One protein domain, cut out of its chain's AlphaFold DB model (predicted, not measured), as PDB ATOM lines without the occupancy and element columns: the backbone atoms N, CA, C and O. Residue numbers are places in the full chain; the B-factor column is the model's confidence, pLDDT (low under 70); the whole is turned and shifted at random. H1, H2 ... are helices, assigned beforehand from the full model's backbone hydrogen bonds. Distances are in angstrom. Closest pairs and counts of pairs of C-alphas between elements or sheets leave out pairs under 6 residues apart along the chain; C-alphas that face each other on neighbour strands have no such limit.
ATOM      1  N   ILE A 108     224.023 279.034 140.322       92.56
ATOM      2  CA  ILE A 108     224.676 279.380 141.586       92.56
ATOM      3  C   ILE A 108     224.626 280.886 141.873       92.56
ATOM      4  O   ILE A 108     224.353 281.268 143.007       92.56
ATOM      5  N   ASP A 109     224.747 281.734 140.848       91.50
ATOM      6  CA  ASP A 109     224.712 283.193 140.999       91.50
ATOM      7  C   ASP A 109     223.346 283.662 141.526       91.50
ATOM      8  O   ASP A 109     223.245 284.607 142.306       91.50
ATOM      9  N   TYR A 110     222.270 282.980 141.120       90.88
ATOM     10  CA  TYR A 110     220.923 283.246 141.629       90.88
ATOM     11  C   TYR A 110     220.721 282.700 143.043       90.88
ATOM     12  O   TYR A 110     220.009 283.314 143.837       90.88
ATOM     13  N   PHE A 111     221.320 281.552 143.362       92.56
ATOM     14  CA  PHE A 111     221.250 280.960 144.696       92.56
ATOM     15  C   PHE A 111     221.933 281.853 145.741       92.56
ATOM     16  O   PHE A 111     221.349 282.131 146.793       92.56
ATOM     17  N   GLU A 112     223.115 282.378 145.422       93.06
ATOM     18  CA  GLU A 112     223.894 283.244 146.312       93.06
ATOM     19  C   GLU A 112     223.217 284.593 146.611       93.06
ATOM     20  O   GLU A 112     223.555 285.228 147.604       93.06
ATOM     21  N   LEU A 113     222.195 285.009 145.846       92.25
ATOM     22  CA  LEU A 113     221.372 286.174 146.213       92.25
ATOM     23  C   LEU A 113     220.599 285.982 147.521       92.25
ATOM     24  O   LEU A 113     220.298 286.955 148.211       92.25
ATOM     25  N   PHE A 114     220.215 284.743 147.824       91.88
ATOM     26  CA  PHE A 114     219.449 284.399 149.024       91.88
ATOM     27  C   PHE A 114     220.341 283.791 150.102       91.88
ATOM     28  O   PHE A 114     220.085 283.952 151.294       91.88
ATOM     29  N   PHE A 115     221.371 283.082 149.660       94.44
ATOM     30  CA  PHE A 115     222.281 282.293 150.467       94.44
ATOM     31  C   PHE A 115     223.703 282.817 150.284       94.44
ATOM     32  O   PHE A 115     224.603 282.102 149.841       94.44
ATOM     33  N   ASP A 116     223.883 284.100 150.592       95.38
ATOM     34  CA  ASP A 116     225.183 284.748 150.505       95.38
ATOM     35  C   ASP A 116     226.161 284.176 151.544       95.38
ATOM     36  O   ASP A 116     225.784 283.518 152.525       95.38
ATOM     37  N   GLN A 117     227.451 284.431 151.326       96.12
ATOM     38  CA  GLN A 117     228.497 283.920 152.208       96.12
ATOM     39  C   GLN A 117     228.287 284.383 153.653       96.12
ATOM     40  O   GLN A 117     228.530 283.623 154.584       96.12
ATOM     41  N   LYS A 118     227.783 285.604 153.850       97.19
ATOM     42  CA  LYS A 118     227.566 286.179 155.178       97.19
ATOM     43  C   LYS A 118     226.501 285.414 155.966       97.19
ATOM     44  O   LYS A 118     226.686 285.172 157.158       97.19
ATOM     45  N   ILE A 119     225.394 285.034 155.330       97.38
ATOM     46  CA  ILE A 119     224.362 284.200 155.952       97.38
ATOM     47  C   ILE A 119     224.933 282.816 156.268       97.38
ATOM     48  O   ILE A 119     224.685 282.301 157.357       97.38
ATOM     49  N   MET A 120     225.728 282.227 155.371       97.75
ATOM     50  CA  MET A 120     226.342 280.917 155.622       97.75
ATOM     51  C   MET A 120     227.353 280.939 156.764       97.75
ATOM     52  O   MET A 120     227.348 280.041 157.604       97.75
ATOM     53  N   GLU A 121     228.187 281.975 156.838       97.88
ATOM     54  CA  GLU A 121     229.092 282.203 157.966       97.88
ATOM     55  C   GLU A 121     228.307 282.354 159.266       97.88
ATOM     56  O   GLU A 121     228.618 281.684 160.250       97.88
ATOM     57  N   TYR A 122     227.238 283.151 159.254       97.94
ATOM     58  CA  TYR A 122     226.387 283.328 160.424       97.94
ATOM     59  C   TYR A 122     225.768 282.000 160.890       97.94
ATOM     60  O   TYR A 122     225.808 281.681 162.076       97.94
ATOM     61  N   ILE A 123     225.256 281.177 159.969       97.69
ATOM     62  CA  ILE A 123     224.726 279.845 160.296       97.69
ATOM     63  C   ILE A 123     225.820 278.949 160.895       97.69
ATOM     64  O   ILE A 123     225.565 278.259 161.887       97.69
ATOM     65  N   ALA A 124     227.032 278.965 160.336       97.62
ATOM     66  CA  ALA A 124     228.154 278.179 160.842       97.62
ATOM     67  C   ALA A 124     228.550 278.600 162.270       97.62
ATOM     68  O   ALA A 124     228.697 277.751 163.154       97.62
ATOM     69  N   GLU A 125     228.666 279.905 162.529       97.81
ATOM     70  CA  GLU A 125     228.953 280.460 163.857       97.81
ATOM     71  C   GLU A 125     227.893 280.062 164.887       97.81
ATOM     72  O   GLU A 125     228.219 279.596 165.984       97.81
ATOM     73  N   GLU A 126     226.620 280.206 164.526       97.25
ATOM     74  CA  GLU A 126     225.478 279.848 165.366       97.25
ATOM     75  C   GLU A 126     225.438 278.347 165.675       97.25
ATOM     76  O   GLU A 126     225.231 277.953 166.825       97.25
ATOM     77  N   THR A 127     225.715 277.506 164.679       96.19
ATOM     78  CA  THR A 127     225.766 276.044 164.833       96.19
ATOM     79  C   THR A 127     226.899 275.631 165.771       96.19
ATOM     80  O   THR A 127     226.700 274.839 166.696       96.19
ATOM     81  N   ASN A 128     228.081 276.223 165.601       95.06
ATOM     82  CA  ASN A 128     229.218 275.983 166.484       95.06
ATOM     83  C   ASN A 128     228.949 276.457 167.914       95.06
ATOM     84  O   ASN A 128     229.285 275.756 168.873       95.06
ATOM     85  N   ARG A 129     228.316 277.623 168.072       95.00
ATOM     86  CA  ARG A 129     227.924 278.137 169.385       95.00
ATOM     87  C   ARG A 129     226.905 277.225 170.059       95.00
ATOM     88  O   ARG A 129     227.058 276.936 171.245       95.00
ATOM     89  N   TYR A 130     225.901 276.759 169.319       93.75
ATOM     90  CA  TYR A 130     224.918 275.809 169.829       93.75
ATOM     91  C   TYR A 130     225.607 274.550 170.346       93.75
ATOM     92  O   TYR A 130     225.323 274.114 171.461       93.75
ATOM     93  N   GLN A 131     226.570 274.004 169.602       89.12
ATOM     94  CA  GLN A 131     227.292 272.839 170.088       89.12
ATOM     95  C   GLN A 131     228.043 273.136 171.387       89.12
ATOM     96  O   GLN A 131     227.920 272.382 172.349       89.12
ATOM     97  N   GLN A 132     228.773 274.251 171.458       88.69
ATOM     98  CA  GLN A 132     229.515 274.625 172.666       88.69
ATOM     99  C   GLN A 132     228.621 274.725 173.907       88.69
ATOM    100  O   GLN A 132     229.030 274.336 174.999       88.69
ATOM    101  N   GLN A 133     227.388 275.202 173.732       89.38
ATOM    102  CA  GLN A 133     226.402 275.317 174.806       89.38
ATOM    103  C   GLN A 133     225.851 273.961 175.274       89.38
ATOM    104  O   GLN A 133     225.451 273.847 176.430       89.38
ATOM    105  N   ASN A 134     225.848 272.940 174.412       83.69
ATOM    106  CA  ASN A 134     225.277 271.617 174.692       83.69
ATOM    107  C   ASN A 134     226.331 270.526 174.966       83.69
ATOM    108  O   ASN A 134     225.981 269.397 175.302       83.69
ATOM    109  N   LEU A 135     227.629 270.842 174.889       71.56
ATOM    110  CA  LEU A 135     228.708 269.907 175.245       71.56
ATOM    111  C   LEU A 135     228.625 269.432 176.707       71.56
ATOM    112  O   LEU A 135     229.028 268.313 177.004       71.56
ATOM    113  N   SER A 136     228.097 270.251 177.621       58.12
ATOM    114  CA  SER A 136     227.970 269.905 179.044       58.12
ATOM    115  C   SER A 136     226.751 269.035 179.374       58.12
ATOM    116  O   SER A 136     226.686 268.496 180.477       58.12
ATOM    117  N   TYR A 147     233.781 268.795 165.401       89.81
ATOM    118  CA  TYR A 147     234.671 269.704 164.694       89.81
ATOM    119  C   TYR A 147     233.886 270.948 164.309       89.81
ATOM    120  O   TYR A 147     232.753 270.850 163.846       89.81
ATOM    121  N   ALA A 148     234.475 272.121 164.547       93.44
ATOM    122  CA  ALA A 148     233.812 273.375 164.237       93.44
ATOM    123  C   ALA A 148     233.542 273.466 162.731       93.44
ATOM    124  O   ALA A 148     234.470 273.328 161.934       93.44
ATOM    125  N   THR A 149     232.285 273.706 162.367       95.31
ATOM    126  CA  THR A 149     231.882 273.810 160.969       95.31
ATOM    127  C   THR A 149     232.237 275.169 160.379       95.31
ATOM    128  O   THR A 149     232.367 276.159 161.107       95.31
ATOM    129  N   ASN A 150     232.391 275.229 159.060       96.38
ATOM    130  CA  ASN A 150     232.652 276.458 158.318       96.38
ATOM    131  C   ASN A 150     231.545 276.741 157.283       96.38
ATOM    132  O   ASN A 150     230.647 275.930 157.042       96.38
ATOM    133  N   PHE A 151     231.604 277.912 156.651       96.12
ATOM    134  CA  PHE A 151     230.599 278.315 155.667       96.12
ATOM    135  C   PHE A 151     230.571 277.394 154.431       96.12
ATOM    136  O   PHE A 151     229.502 277.155 153.878       96.12
ATOM    137  N   GLN A 152     231.711 276.824 154.015       96.94
ATOM    138  CA  GLN A 152     231.797 275.920 152.861       96.94
ATOM    139  C   GLN A 152     231.074 274.598 153.143       96.94
ATOM    140  O   GLN A 152     230.305 274.115 152.317       96.94
ATOM    141  N   GLU A 153     231.268 274.035 154.332       97.19
ATOM    142  CA  GLU A 153     230.534 272.850 154.786       97.19
ATOM    143  C   GLU A 153     229.035 273.131 154.917       97.19
ATOM    144  O   GLU A 153     228.212 272.291 154.556       97.19
ATOM    145  N   THR A 154     228.674 274.339 155.355       96.69
ATOM    146  CA  THR A 154     227.275 274.776 155.420       96.69
ATOM    147  C   THR A 154     226.651 274.829 154.020       96.69
ATOM    148  O   THR A 154     225.545 274.324 153.826       96.69
ATOM    149  N   TYR A 155     227.376 275.329 153.012       97.12
ATOM    150  CA  TYR A 155     226.940 275.262 151.612       97.12
ATOM    151  C   TYR A 155     226.715 273.819 151.142       97.12
ATOM    152  O   TYR A 155     225.681 273.527 150.541       97.12
ATOM    153  N   VAL A 156     227.638 272.901 151.449       96.69
ATOM    154  CA  VAL A 156     227.498 271.476 151.097       96.69
ATOM    155  C   VAL A 156     226.277 270.856 151.776       96.69
ATOM    156  O   VAL A 156     225.528 270.107 151.142       96.69
ATOM    157  N   PHE A 157     226.032 271.190 153.042       95.69
ATOM    158  CA  PHE A 157     224.860 270.721 153.773       95.69
ATOM    159  C   PHE A 157     223.553 271.198 153.123       95.69
ATOM    160  O   PHE A 157     222.668 270.380 152.866       95.69
ATOM    161  N   ILE A 158     223.444 272.488 152.785       95.94
ATOM    162  CA  ILE A 158     222.255 273.041 152.117       95.94
ATOM    163  C   ILE A 158     222.070 272.438 150.722       95.94
ATOM    164  O   ILE A 158     220.958 272.034 150.381       95.94
ATOM    165  N   ALA A 159     223.142 272.292 149.941       95.06
ATOM    166  CA  ALA A 159     223.085 271.641 148.633       95.06
ATOM    167  C   ALA A 159     222.595 270.186 148.745       95.06
ATOM    168  O   ALA A 159     221.743 269.749 147.969       95.06
ATOM    169  N   THR A 160     223.065 269.455 149.759       94.50
ATOM    170  CA  THR A 160     222.602 268.090 150.049       94.50
ATOM    171  C   THR A 160     221.125 268.085 150.444       94.50
ATOM    172  O   THR A 160     220.361 267.263 149.946       94.50
ATOM    173  N   ALA A 161     220.680 269.031 151.275       93.50
ATOM    174  CA  ALA A 161     219.275 269.164 151.660       93.50
ATOM    175  C   ALA A 161     218.359 269.470 150.463       93.50
ATOM    176  O   ALA A 161     217.288 268.873 150.336       93.50
ATOM    177  N   MET A 162     218.796 270.340 149.552       93.69
ATOM    178  CA  MET A 162     218.083 270.607 148.300       93.69
ATOM    179  C   MET A 162     218.010 269.353 147.424       93.69
ATOM    180  O   MET A 162     216.938 269.034 146.908       93.69
ATOM    181  N   LEU A 163     219.113 268.604 147.312       92.75
ATOM    182  CA  LEU A 163     219.144 267.346 146.568       92.75
ATOM    183  C   LEU A 163     218.154 266.329 147.147       92.75
ATOM    184  O   LEU A 163     217.392 265.735 146.386       92.75
ATOM    185  N   MET A 164     218.089 266.187 148.474       92.81
ATOM    186  CA  MET A 164     217.100 265.329 149.141       92.81
ATOM    187  C   MET A 164     215.657 265.762 148.841       92.81
ATOM    188  O   MET A 164     214.790 264.918 148.632       92.81
ATOM    189  N   GLY A 165     215.397 267.070 148.749       90.62
ATOM    190  CA  GLY A 165     214.088 267.592 148.341       90.62
ATOM    191  C   GLY A 165     213.691 267.196 146.914       90.62
ATOM    192  O   GLY A 165     212.510 266.964 146.647       90.62
ATOM    193  N   THR A 166     214.670 267.087 146.010       90.19
ATOM    194  CA  THR A 166     214.445 266.680 144.611       90.19
ATOM    195  C   THR A 166     214.411 265.165 144.399       90.19
ATOM    196  O   THR A 166     213.631 264.682 143.583       90.19
ATOM    197  N   ALA A 167     215.232 264.407 145.127       87.88
ATOM    198  CA  ALA A 167     215.396 262.965 144.973       87.88
ATOM    199  C   ALA A 167     214.789 262.229 146.172       87.88
ATOM    200  O   ALA A 167     215.513 261.702 147.009       87.88
ATOM    201  N   GLN A 168     213.460 262.213 146.266       88.50
ATOM    202  CA  GLN A 168     212.773 261.715 147.456       88.50
ATOM    203  C   GLN A 168     212.980 260.210 147.681       88.50
ATOM    204  O   GLN A 168     212.735 259.393 146.795       88.50
ATOM    205  N   LYS A 169     213.400 259.851 148.896       87.88
ATOM    206  CA  LYS A 169     213.472 258.482 149.417       87.88
ATOM    207  C   LYS A 169     212.452 258.271 150.533       87.88
ATOM    208  O   LYS A 169     212.019 259.233 151.168       87.88
ATOM    209  N   ASN A 170     212.096 257.014 150.791       87.06
ATOM    210  CA  ASN A 170     211.035 256.669 151.743       87.06
ATOM    211  C   ASN A 170     211.433 256.980 153.184       87.06
ATOM    212  O   ASN A 170     210.586 257.308 154.014       87.06
ATOM    213  N   THR A 171     212.728 256.886 153.492       87.38
ATOM    214  CA  THR A 171     213.241 257.166 154.831       87.38
ATOM    215  C   THR A 171     214.479 258.052 154.790       87.38
ATOM    216  O   THR A 171     215.282 258.001 153.861       87.38
ATOM    217  N   LEU A 172     214.678 258.844 155.852       87.00
ATOM    218  CA  LEU A 172     215.864 259.698 155.974       87.00
ATOM    219  C   LEU A 172     217.161 258.877 155.948       87.00
ATOM    220  O   LEU A 172     218.163 259.311 155.392       87.00
ATOM    221  N   LYS A 173     217.140 257.674 156.534       88.12
ATOM    222  CA  LYS A 173     218.310 256.791 156.606       88.12
ATOM    223  C   LYS A 173     218.796 256.384 155.219       88.12
ATOM    224  O   LYS A 173     220.002 256.352 155.002       88.12
ATOM    225  N   GLU A 174     217.884 256.146 154.277       87.62
ATOM    226  CA  GLU A 174     218.223 255.722 152.915       87.62
ATOM    227  C   GLU A 174     219.075 256.738 152.142       87.62
ATOM    228  O   GLU A 174     219.760 256.349 151.193       87.62
ATOM    229  N   TYR A 175     219.061 258.024 152.507       89.25
ATOM    230  CA  TYR A 175     219.943 259.026 151.893       89.25
ATOM    231  C   TYR A 175     221.410 258.851 152.282       89.25
ATOM    232  O   TYR A 175     222.292 259.259 151.535       89.25
ATOM    233  N   TRP A 176     221.662 258.223 153.430       89.06
ATOM    234  CA  TRP A 176     222.988 258.088 154.031       89.06
ATOM    235  C   TRP A 176     223.516 256.649 153.983       89.06
ATOM    236  O   TRP A 176     224.592 256.370 154.509       89.06
TER     237      TRP A 176
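Overview. This is residues 108 to 136 and 147 to 176 of the 182 residues of the protein "Hypothetical protein" of Rotaria sordida (UniProt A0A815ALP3). Two long helices, H2 and H3, make a loose, flat L: the first residues of H3 meet the first half of H2 nearly at a right angle. The short H1 comes before H2, and residues 167 to 176 form a tail beyond H3. The 59 printed residues hold three named helices, H1, H2, H3, and no named strand: all helix, loose, radius of gyration of the C-alphas 13.7 A, spans 35 by 33 by 14 A.

Along the chain. Find C-alpha 108 at (224.676, 279.380, 141.586), where H1, residues 108 to 111, begins. H2, residues 117 to 134, runs 25.8 A. H3, residues 151 to 166, runs 22.8 A to C-alpha 166 at (214.445, 266.680, 144.611).

Arrangement. Look at residues 117 to 124 of H2 and 151 to 155 of H3, where the two touch; the closest C-alphas, Glu 121 and Phe 151, are 4.8 A apart. Their lines are about perpendicular, at 84 degrees. H1 is apart from both. Every O i to N i+4 pair is within hydrogen-bond range in H2 and H3; H1 is too short for one.

Size, cuts and confidence. C-alphas 109 and 136, the farthest apart, are 40.4 A from each other. Residues 137 to 146 are not printed; C-alphas 136 and 147 are 15.8 A apart across this cut. The link from H1 to H2 is tight. Residue 136 has pLDDT under 70.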